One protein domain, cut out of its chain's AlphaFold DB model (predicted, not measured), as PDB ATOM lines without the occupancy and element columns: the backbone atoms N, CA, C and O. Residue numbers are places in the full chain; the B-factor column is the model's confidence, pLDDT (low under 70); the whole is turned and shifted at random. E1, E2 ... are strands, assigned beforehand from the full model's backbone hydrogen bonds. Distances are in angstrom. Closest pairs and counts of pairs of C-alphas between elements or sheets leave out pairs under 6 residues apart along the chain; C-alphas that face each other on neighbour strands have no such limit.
ATOM      1  N   ARG A  75      25.294 -18.077 -36.010       80.00
ATOM      2  CA  ARG A  75      25.740 -19.465 -36.163       80.00
ATOM      3  C   ARG A  75      27.219 -19.558 -35.826       80.00
ATOM      4  O   ARG A  75      28.022 -18.891 -36.464       80.00
ATOM      5  N   HIS A  76      27.594 -20.396 -34.868       69.44
ATOM      6  CA  HIS A  76      29.005 -20.613 -34.556       69.44
ATOM      7  C   HIS A  76      29.264 -22.010 -34.021       69.44
ATOM      8  O   HIS A  76      28.577 -22.475 -33.117       69.44
ATOM      9  N   ASN A  77      30.277 -22.663 -34.601       68.12
ATOM     10  CA  ASN A  77      30.704 -24.018 -34.259       68.12
ATOM     11  C   ASN A  77      29.535 -25.031 -34.206       68.12
ATOM     12  O   ASN A  77      29.388 -25.781 -33.248       68.12
ATOM     13  N   GLY A  78      28.645 -24.980 -35.207       73.94
ATOM     14  CA  GLY A  78      27.473 -25.859 -35.329       73.94
ATOM     15  C   GLY A  78      26.233 -25.436 -34.528       73.94
ATOM     16  O   GLY A  78      25.131 -25.853 -34.874       73.94
ATOM     17  N   SER A  79      26.372 -24.562 -33.527       78.38
ATOM     18  CA  SER A  79      25.258 -24.061 -32.711       78.38
ATOM     19  C   SER A  79      24.623 -22.803 -33.313       78.38
ATOM     20  O   SER A  79      25.308 -21.990 -33.946       78.38
ATOM     21  N   VAL A  80      23.310 -22.640 -33.119       80.81
ATOM     22  CA  VAL A  80      22.543 -21.452 -33.524       80.81
ATOM     23  C   VAL A  80      22.075 -20.727 -32.267       80.81
ATOM     24  O   VAL A  80      21.320 -21.295 -31.489       80.81
ATOM     25  N   TYR A  81      22.526 -19.487 -32.102       78.69
ATOM     26  CA  TYR A  81      22.236 -18.625 -30.963       78.69
ATOM     27  C   TYR A  81      21.198 -17.572 -31.336       78.69
ATOM     28  O   TYR A  81      21.281 -16.948 -32.408       78.69
ATOM     29  N   GLN A  82      20.239 -17.355 -30.443       80.00
ATOM     30  CA  GLN A  82      19.232 -16.315 -30.588       80.00
ATOM     31  C   GLN A  82      19.829 -14.925 -30.303       80.00
ATOM     32  O   GLN A  82      20.799 -14.799 -29.551       80.00
ATOM     33  N   PRO A  83      19.271 -13.849 -30.884       73.44
ATOM     34  CA  PRO A  83      19.671 -12.484 -30.551       73.44
ATOM     35  C   PRO A  83      19.542 -12.217 -29.041       73.44
ATOM     36  O   PRO A  83      18.464 -12.369 -28.475       73.44
ATOM     37  N   GLY A  84      20.636 -11.807 -28.397       69.19
ATOM     38  CA  GLY A  84      20.724 -11.562 -26.953       69.19
ATOM     39  C   GLY A  84      21.185 -12.759 -26.114       69.19
ATOM     40  O   GLY A  84      21.510 -12.568 -24.946       69.19
ATOM     41  N   GLU A  85      21.276 -13.961 -26.690       72.75
ATOM     42  CA  GLU A  85      21.709 -15.166 -25.974       72.75
ATOM     43  C   GLU A  85      23.196 -15.091 -25.595       72.75
ATOM     44  O   GLU A  85      24.052 -14.749 -26.426       72.75
ATOM     45  N   GLY A  86      23.487 -15.395 -24.327       70.06
ATOM     46  CA  GLY A  86      24.828 -15.439 -23.759       70.06
ATOM     47  C   GLY A  86      25.340 -16.873 -23.647       70.06
ATOM     48  O   GLY A  86      24.649 -17.740 -23.129       70.06
ATOM     49  N   PHE A  87      26.566 -17.141 -24.089       72.25
ATOM     50  CA  PHE A  87      27.169 -18.470 -23.982       72.25
ATOM     51  C   PHE A  87      28.647 -18.397 -23.601       72.25
ATOM     52  O   PHE A  87      29.337 -17.412 -23.875       72.25
ATOM     53  N   THR A  88      29.155 -19.455 -22.968       66.94
ATOM     54  CA  THR A  88      30.571 -19.586 -22.608       66.94
ATOM     55  C   THR A  88      31.255 -20.584 -23.542       66.94
ATOM     56  O   THR A  88      30.705 -21.626 -23.895       66.94
ATOM     57  N   LYS A  89      32.470 -20.264 -23.993       65.88
ATOM     58  CA  LYS A  89      33.291 -21.170 -24.813       65.88
ATOM     59  C   LYS A  89      34.711 -21.173 -24.279       65.88
ATOM     60  O   LYS A  89      35.308 -20.113 -24.084       65.88
ATOM     61  N   LEU A  90      35.251 -22.358 -24.005       58.94
ATOM     62  CA  LEU A  90      36.586 -22.481 -23.428       58.94
ATOM     63  C   LEU A  90      37.697 -22.209 -24.463       58.94
ATOM     64  O   LEU A  90      38.675 -21.540 -24.133       58.94
ATOM     65  N   ASP A  91      37.466 -22.551 -25.731       57.34
ATOM     66  CA  ASP A  91      38.539 -22.703 -26.731       57.34
ATOM     67  C   ASP A  91      38.851 -21.459 -27.587       57.34
ATOM     68  O   ASP A  91      39.664 -21.520 -28.504       57.34
ATOM     69  N   LEU A  92      38.226 -20.307 -27.316       60.12
ATOM     70  CA  LEU A  92      38.425 -19.082 -28.116       60.12
ATOM     71  C   LEU A  92      39.678 -18.271 -27.733       60.12
ATOM     72  O   LEU A  92      40.082 -17.389 -28.486       60.12
ATOM     73  N   PHE A  93      40.302 -18.551 -26.582       54.78
ATOM     74  CA  PHE A  93      41.477 -17.821 -26.089       54.78
ATOM     75  C   PHE A  93      42.527 -18.791 -25.517       54.78
ATOM     76  O   PHE A  93      42.405 -19.189 -24.358       54.78
ATOM     77  N   PRO A  94      43.575 -19.147 -26.283       49.97
ATOM     78  CA  PRO A  94      44.631 -20.061 -25.830       49.97
ATOM     79  C   PRO A  94      45.565 -19.468 -24.755       49.97
ATOM     80  O   PRO A  94      46.297 -20.208 -24.112       49.97
ATOM     81  N   ALA A  95      45.517 -18.150 -24.509       50.22
ATOM     82  CA  ALA A  95      46.291 -17.447 -23.472       50.22
ATOM     83  C   ALA A  95      45.410 -16.970 -22.296       50.22
ATOM     84  O   ALA A  95      45.547 -15.849 -21.804       50.22
ATOM     85  N   ARG A  96      44.441 -17.793 -21.890       59.31
ATOM     86  CA  ARG A  96      43.526 -17.513 -20.777       59.31
ATOM     87  C   ARG A  96      44.224 -17.775 -19.435       59.31
ATOM     88  O   ARG A  96      44.852 -18.815 -19.261       59.31
ATOM     89  N   ARG A  97      44.079 -16.860 -18.472       59.44
ATOM     90  CA  ARG A  97      44.492 -17.106 -17.079       59.44
ATOM     91  C   ARG A  97      43.447 -17.964 -16.350       59.44
ATOM     92  O   ARG A  97      42.268 -17.900 -16.682       59.44
ATOM     93  N   SER A  98      43.843 -18.743 -15.345       63.84
ATOM     94  CA  SER A  98      42.932 -19.643 -14.609       63.84
ATOM     95  C   SER A  98      41.766 -18.925 -13.910       63.84
ATOM     96  O   SER A  98      40.741 -19.540 -13.644       63.84
ATOM     97  N   ASP A  99      41.901 -17.622 -13.654       68.12
ATOM     98  CA  ASP A  99      40.881 -16.736 -13.089       68.12
ATOM     99  C   ASP A  99      39.954 -16.108 -14.147       68.12
ATOM    100  O   ASP A  99      39.150 -15.241 -13.816       68.12
ATOM    101  N   GLN A 100      40.053 -16.496 -15.423       65.81
ATOM    102  CA  GLN A 100      39.324 -15.851 -16.516       65.81
ATOM    103  C   GLN A 100      38.362 -16.797 -17.236       65.81
ATOM    104  O   GLN A 100      38.691 -17.919 -17.619       65.81
ATOM    105  N   CYS A 101      37.161 -16.303 -17.500       74.50
ATOM    106  CA  CYS A 101      36.125 -16.980 -18.262       74.50
ATOM    107  C   CYS A 101      35.804 -16.188 -19.542       74.50
ATOM    108  O   CYS A 101      36.024 -14.981 -19.608       74.50
ATOM    109  N   VAL A 102      35.314 -16.859 -20.586       75.56
ATOM    110  CA  VAL A 102      34.912 -16.210 -21.846       75.56
ATOM    111  C   VAL A 102      33.404 -16.183 -21.905       75.56
ATOM    112  O   VAL A 102      32.771 -17.232 -21.784       75.56
ATOM    113  N   LEU A 103      32.861 -14.993 -22.121       78.88
ATOM    114  CA  LEU A 103      31.442 -14.755 -22.307       78.88
ATOM    115  C   LEU A 103      31.218 -14.201 -23.710       78.88
ATOM    116  O   LEU A 103      31.855 -13.220 -24.096       78.88
ATOM    117  N   CYS A 104      30.323 -14.831 -24.452       77.38
ATOM    118  CA  CYS A 104      29.941 -14.441 -25.798       77.38
ATOM    119  C   CYS A 104      28.462 -14.074 -25.840       77.38
ATOM    120  O   CYS A 104      27.659 -14.741 -25.199       77.38
ATOM    121  N   THR A 105      28.100 -13.051 -26.608       77.69
ATOM    122  CA  THR A 105      26.708 -12.671 -26.865       77.69
ATOM    123  C   THR A 105      26.441 -12.565 -28.360       77.69
ATOM    124  O   THR A 105      27.277 -12.076 -29.129       77.69
ATOM    125  N   CYS A 106      25.273 -13.037 -28.790       76.88
ATOM    126  CA  CYS A 106      24.815 -12.865 -30.164       76.88
ATOM    127  C   CYS A 106      24.071 -11.536 -30.321       76.88
ATOM    128  O   CYS A 106      23.084 -11.287 -29.632       76.88
ATOM    129  N   SER A 107      24.493 -10.682 -31.252       76.94
ATOM    130  CA  SER A 107      23.742  -9.479 -31.613       76.94
ATOM    131  C   SER A 107      23.810  -9.226 -33.117       76.94
ATOM    132  O   SER A 107      24.887  -9.101 -33.707       76.94
ATOM    133  N   ASN A 108      22.638  -9.168 -33.755       68.56
ATOM    134  CA  ASN A 108      22.468  -8.889 -35.184       68.56
ATOM    135  C   ASN A 108      23.335  -9.777 -36.099       68.56
ATOM    136  O   ASN A 108      24.003  -9.273 -37.004       68.56
ATOM    137  N   GLY A 109      23.360 -11.090 -35.849       66.62
ATOM    138  CA  GLY A 109      24.155 -12.050 -36.623       66.62
ATOM    139  C   GLY A 109      25.667 -11.963 -36.391       66.62
ATOM    140  O   GLY A 109      26.428 -12.613 -37.099       66.62
ATOM    141  N   ASN A 110      26.121 -11.172 -35.416       65.25
ATOM    142  CA  ASN A 110      27.521 -11.089 -35.017       65.25
ATOM    143  C   ASN A 110      27.688 -11.603 -33.591       65.25
ATOM    144  O   ASN A 110      26.862 -11.341 -32.717       65.25
ATOM    145  N   ILE A 111      28.786 -12.315 -33.361       75.81
ATOM    146  CA  ILE A 111      29.130 -12.834 -32.039       75.81
ATOM    147  C   ILE A 111      30.170 -11.917 -31.421       75.81
ATOM    148  O   ILE A 111      31.228 -11.664 -32.008       75.81
ATOM    149  N   PHE A 112      29.864 -11.444 -30.220       74.50
ATOM    150  CA  PHE A 112      30.721 -10.578 -29.433       74.50
ATOM    151  C   PHE A 112      31.213 -11.354 -28.223       74.50
ATOM    152  O   PHE A 112      30.434 -11.645 -27.327       74.50
ATOM    153  N   CYS A 113      32.497 -11.698 -28.202       74.00
ATOM    154  CA  CYS A 113      33.109 -12.416 -27.088       74.00
ATOM    155  C   CYS A 113      34.065 -11.514 -26.309       74.00
ATOM    156  O   CYS A 113      34.809 -10.725 -26.898       74.00
ATOM    157  N   GLY A 114      34.086 -11.680 -24.989       71.12
ATOM    158  CA  GLY A 114      35.002 -11.002 -24.080       71.12
ATOM    159  C   GLY A 114      35.482 -11.920 -22.959       71.12
ATOM    160  O   GLY A 114      34.830 -12.905 -22.617       71.12
ATOM    161  N   LEU A 115      36.638 -11.584 -22.387       70.88
ATOM    162  CA  LEU A 115      37.160 -12.219 -21.178       70.88
ATOM    163  C   LEU A 115      36.630 -11.489 -19.940       70.88
ATOM    164  O   LEU A 115      36.765 -10.266 -19.831       70.88
ATOM    165  N   LYS A 116      36.085 -12.243 -18.990       69.69
ATOM    166  CA  LYS A 116      35.704 -11.774 -17.657       69.69
ATOM    167  C   LYS A 116      36.613 -12.436 -16.629       69.69
ATOM    168  O   LYS A 116      36.735 -13.655 -16.598       69.69
ATOM    169  N   THR A 117      37.248 -11.625 -15.791       73.81
ATOM    170  CA  THR A 117      38.003 -12.120 -14.637       73.81
ATOM    171  C   THR A 117      37.026 -12.418 -13.504       73.81
ATOM    172  O   THR A 117      36.222 -11.559 -13.137       73.81
ATOM    173  N   CYS A 118      37.073 -13.633 -12.976       74.31
ATOM    174  CA  CYS A 118      36.279 -14.070 -11.842       74.31
ATOM    175  C   CYS A 118      36.992 -13.745 -10.536       74.31
ATOM    176  O   CYS A 118      38.209 -13.879 -10.423       74.31
ATOM    177  N   GLN A 119      36.222 -13.305  -9.545       74.81
ATOM    178  CA  GLN A 119      36.752 -13.111  -8.204       74.81
ATOM    179  C   GLN A 119      36.966 -14.472  -7.524       74.81
ATOM    180  O   GLN A 119      36.178 -15.393  -7.759       74.81
ATOM    181  N   PRO A 120      38.019 -14.615  -6.699       66.12
ATOM    182  CA  PRO A 120      38.231 -15.827  -5.922       66.12
ATOM    183  C   PRO A 120      37.099 -15.981  -4.904       66.12
ATOM    184  O   PRO A 120      36.833 -15.071  -4.121       66.12
ATOM    185  N   ILE A 121      36.434 -17.134  -4.926       68.75
ATOM    186  CA  ILE A 121      35.398 -17.502  -3.960       68.75
ATOM    187  C   ILE A 121      35.958 -18.557  -3.006       68.75
ATOM    188  O   ILE A 121      36.541 -19.548  -3.441       68.75
ATOM    189  N   SER A 122      35.780 -18.340  -1.705       72.56
ATOM    190  CA  SER A 122      36.124 -19.302  -0.651       72.56
ATOM    191  C   SER A 122      34.841 -19.906  -0.102       72.56
ATOM    192  O   SER A 122      34.369 -19.504   0.956       72.56
ATOM    193  N   CYS A 123      34.243 -20.840  -0.839       78.81
ATOM    194  CA  CYS A 123      33.101 -21.602  -0.344       78.81
ATOM    195  C   CYS A 123      33.313 -23.110  -0.509       78.81
ATOM    196  O   CYS A 123      34.089 -23.525  -1.370       78.81
ATOM    197  N   PRO A 124      32.640 -23.939   0.311       72.81
ATOM    198  CA  PRO A 124      32.917 -25.376   0.388       72.81
ATOM    199  C   PRO A 124      32.612 -26.133  -0.907       72.81
ATOM    200  O   PRO A 124      33.151 -27.210  -1.142       72.81
ATOM    201  N   SER A 125      31.711 -25.610  -1.745       67.38
ATOM    202  CA  SER A 125      31.304 -26.253  -2.999       67.38
ATOM    203  C   SER A 125      30.858 -25.214  -4.034       67.38
ATOM    204  O   SER A 125      29.671 -24.887  -4.117       67.38
ATOM    205  N   PRO A 126      31.801 -24.663  -4.818       71.62
ATOM    206  CA  PRO A 126      31.485 -23.768  -5.921       71.62
ATOM    207  C   PRO A 126      30.904 -24.549  -7.109       71.62
ATOM    208  O   PRO A 126      31.451 -25.568  -7.530       71.62
ATOM    209  N   VAL A 127      29.797 -24.064  -7.668       76.94
ATOM    210  CA  VAL A 127      29.064 -24.695  -8.771       76.94
ATOM    211  C   VAL A 127      29.084 -23.789 -10.002       76.94
ATOM    212  O   VAL A 127      28.898 -22.575  -9.910       76.94
ATOM    213  N   ALA A 128      29.315 -24.384 -11.174       68.62
ATOM    214  CA  ALA A 128      29.161 -23.715 -12.462       68.62
ATOM    215  C   ALA A 128      27.681 -23.739 -12.870       68.62
ATOM    216  O   ALA A 128      27.116 -24.812 -13.079       68.62
ATOM    217  N   VAL A 129      27.054 -22.567 -12.976       68.44
ATOM    218  CA  VAL A 129      25.667 -22.431 -13.440       68.44
ATOM    219  C   VAL A 129      25.683 -22.121 -14.939       68.44
ATOM    220  O   VAL A 129      26.515 -21.343 -15.409       68.44
ATOM    221  N   GLN A 130      24.788 -22.740 -15.716       53.56
ATOM    222  CA  GLN A 130      24.617 -22.383 -17.127       53.56
ATOM    223  C   GLN A 130      24.234 -20.898 -17.228       53.56
ATOM    224  O   GLN A 130      23.366 -20.433 -16.504       53.56
ATOM    225  N   GLU A 131      24.932 -20.165 -18.103       56.84
ATOM    226  CA  GLU A 131      24.876 -18.702 -18.307       56.84
ATOM    227  C   GLU A 131      25.712 -17.825 -17.357       56.84
ATOM    228  O   GLU A 131      25.983 -16.665 -17.689       56.84
ATOM    229  N   THR A 132      26.248 -18.351 -16.246       64.81
ATOM    230  CA  THR A 132      27.192 -17.587 -15.413       64.81
ATOM    231  C   THR A 132      28.635 -17.924 -15.765       64.81
ATOM    232  O   THR A 132      29.114 -19.046 -15.658       64.81
ATOM    233  N   CYS A 133      29.380 -16.904 -16.183       73.62
ATOM    234  CA  CYS A 133      30.793 -17.038 -16.538       73.62
ATOM    235  C   CYS A 133      31.668 -17.428 -15.323       73.62
ATOM    236  O   CYS A 133      32.678 -18.109 -15.478       73.62
ATOM    237  N   CYS A 134      31.271 -17.015 -14.116       79.19
ATOM    238  CA  CYS A 134      31.979 -17.303 -12.872       79.19
ATOM    239  C   CYS A 134      31.222 -18.320 -12.023       79.19
ATOM    240  O   CYS A 134      29.997 -18.421 -12.114       79.19
ATOM    241  N   LEU A 135      31.981 -19.047 -11.201       79.44
ATOM    242  CA  LEU A 135      31.457 -20.001 -10.234       79.44
ATOM    243  C   LEU A 135      30.609 -19.286  -9.179       79.44
ATOM    244  O   LEU A 135      30.916 -18.158  -8.786       79.44
ATOM    245  N   VAL A 136      29.558 -19.960  -8.725       80.31
ATOM    246  CA  VAL A 136      28.624 -19.461  -7.710       80.31
ATOM    247  C   VAL A 136      28.578 -20.468  -6.566       80.31
ATOM    248  O   VAL A 136      28.702 -21.671  -6.788       80.31
ATOM    249  N   CYS A 137      28.433 -20.006  -5.331       80.00
ATOM    250  CA  CYS A 137      28.272 -20.901  -4.190       80.00
ATOM    251  C   CYS A 137      26.840 -21.447  -4.165       80.00
ATOM    252  O   CYS A 137      25.884 -20.711  -4.397       80.00
ATOM    253  N   LYS A 138      26.689 -22.755  -3.939       74.38
ATOM    254  CA  LYS A 138      25.370 -23.382  -3.819       74.38
ATOM    255  C   LYS A 138      24.838 -23.135  -2.408       74.38
ATOM    256  O   LYS A 138      25.298 -23.776  -1.467       74.38
TER     257      LYS A 138
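What this domain is: This is residues 75 to 138 of the 345 residues of the protein "Chordin-like protein 2" of Liparis tanakae (Tanaka's snailfish) (UniProt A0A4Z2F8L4). With little regular structure, the domain is a long hairpin, E3 and E4, with short E2 along E3; past the end of E4 the unnamed residues 118 to 138 loop out and fold back. The 64 printed residues include E1, E2, E3 and E4 in that order, no named helix: all strand, with 22 residues in named elements. The sheet E2 - E3 - E4 is a meander, each strand the antiparallel neighbour of the one before. The whole is only just loose, close to compact, with a radius of gyration of the C-alphas of 13.1 A, and spans 40 by 26 by 17 A.

How they stand to each other: E3, residues 100 to 107, and E4, residues 110 to 117, form an antiparallel hairpin at 157 degrees; N 103 and O 114 are within hydrogen-bond range, 2.9 A. E2, residues 86 to 88, forms a hairpin with E3 at 145 degrees; N 104 and O 87 are 2.8 A apart. E1, residues 79 to 81, pairs with no named strand.

Where its parts are: E3 measures 22.6 A, E4 22.9 A. C-alpha 79 is at (25.258, -24.061, -32.711), C-alpha 117 at (38.003, -12.120, -14.637).

The domain as a whole: The printed part has no cut. The link E2 to E3 is long. Mean pLDDT of the printed part is 70.3; residues 88 to 100 are among those under 70.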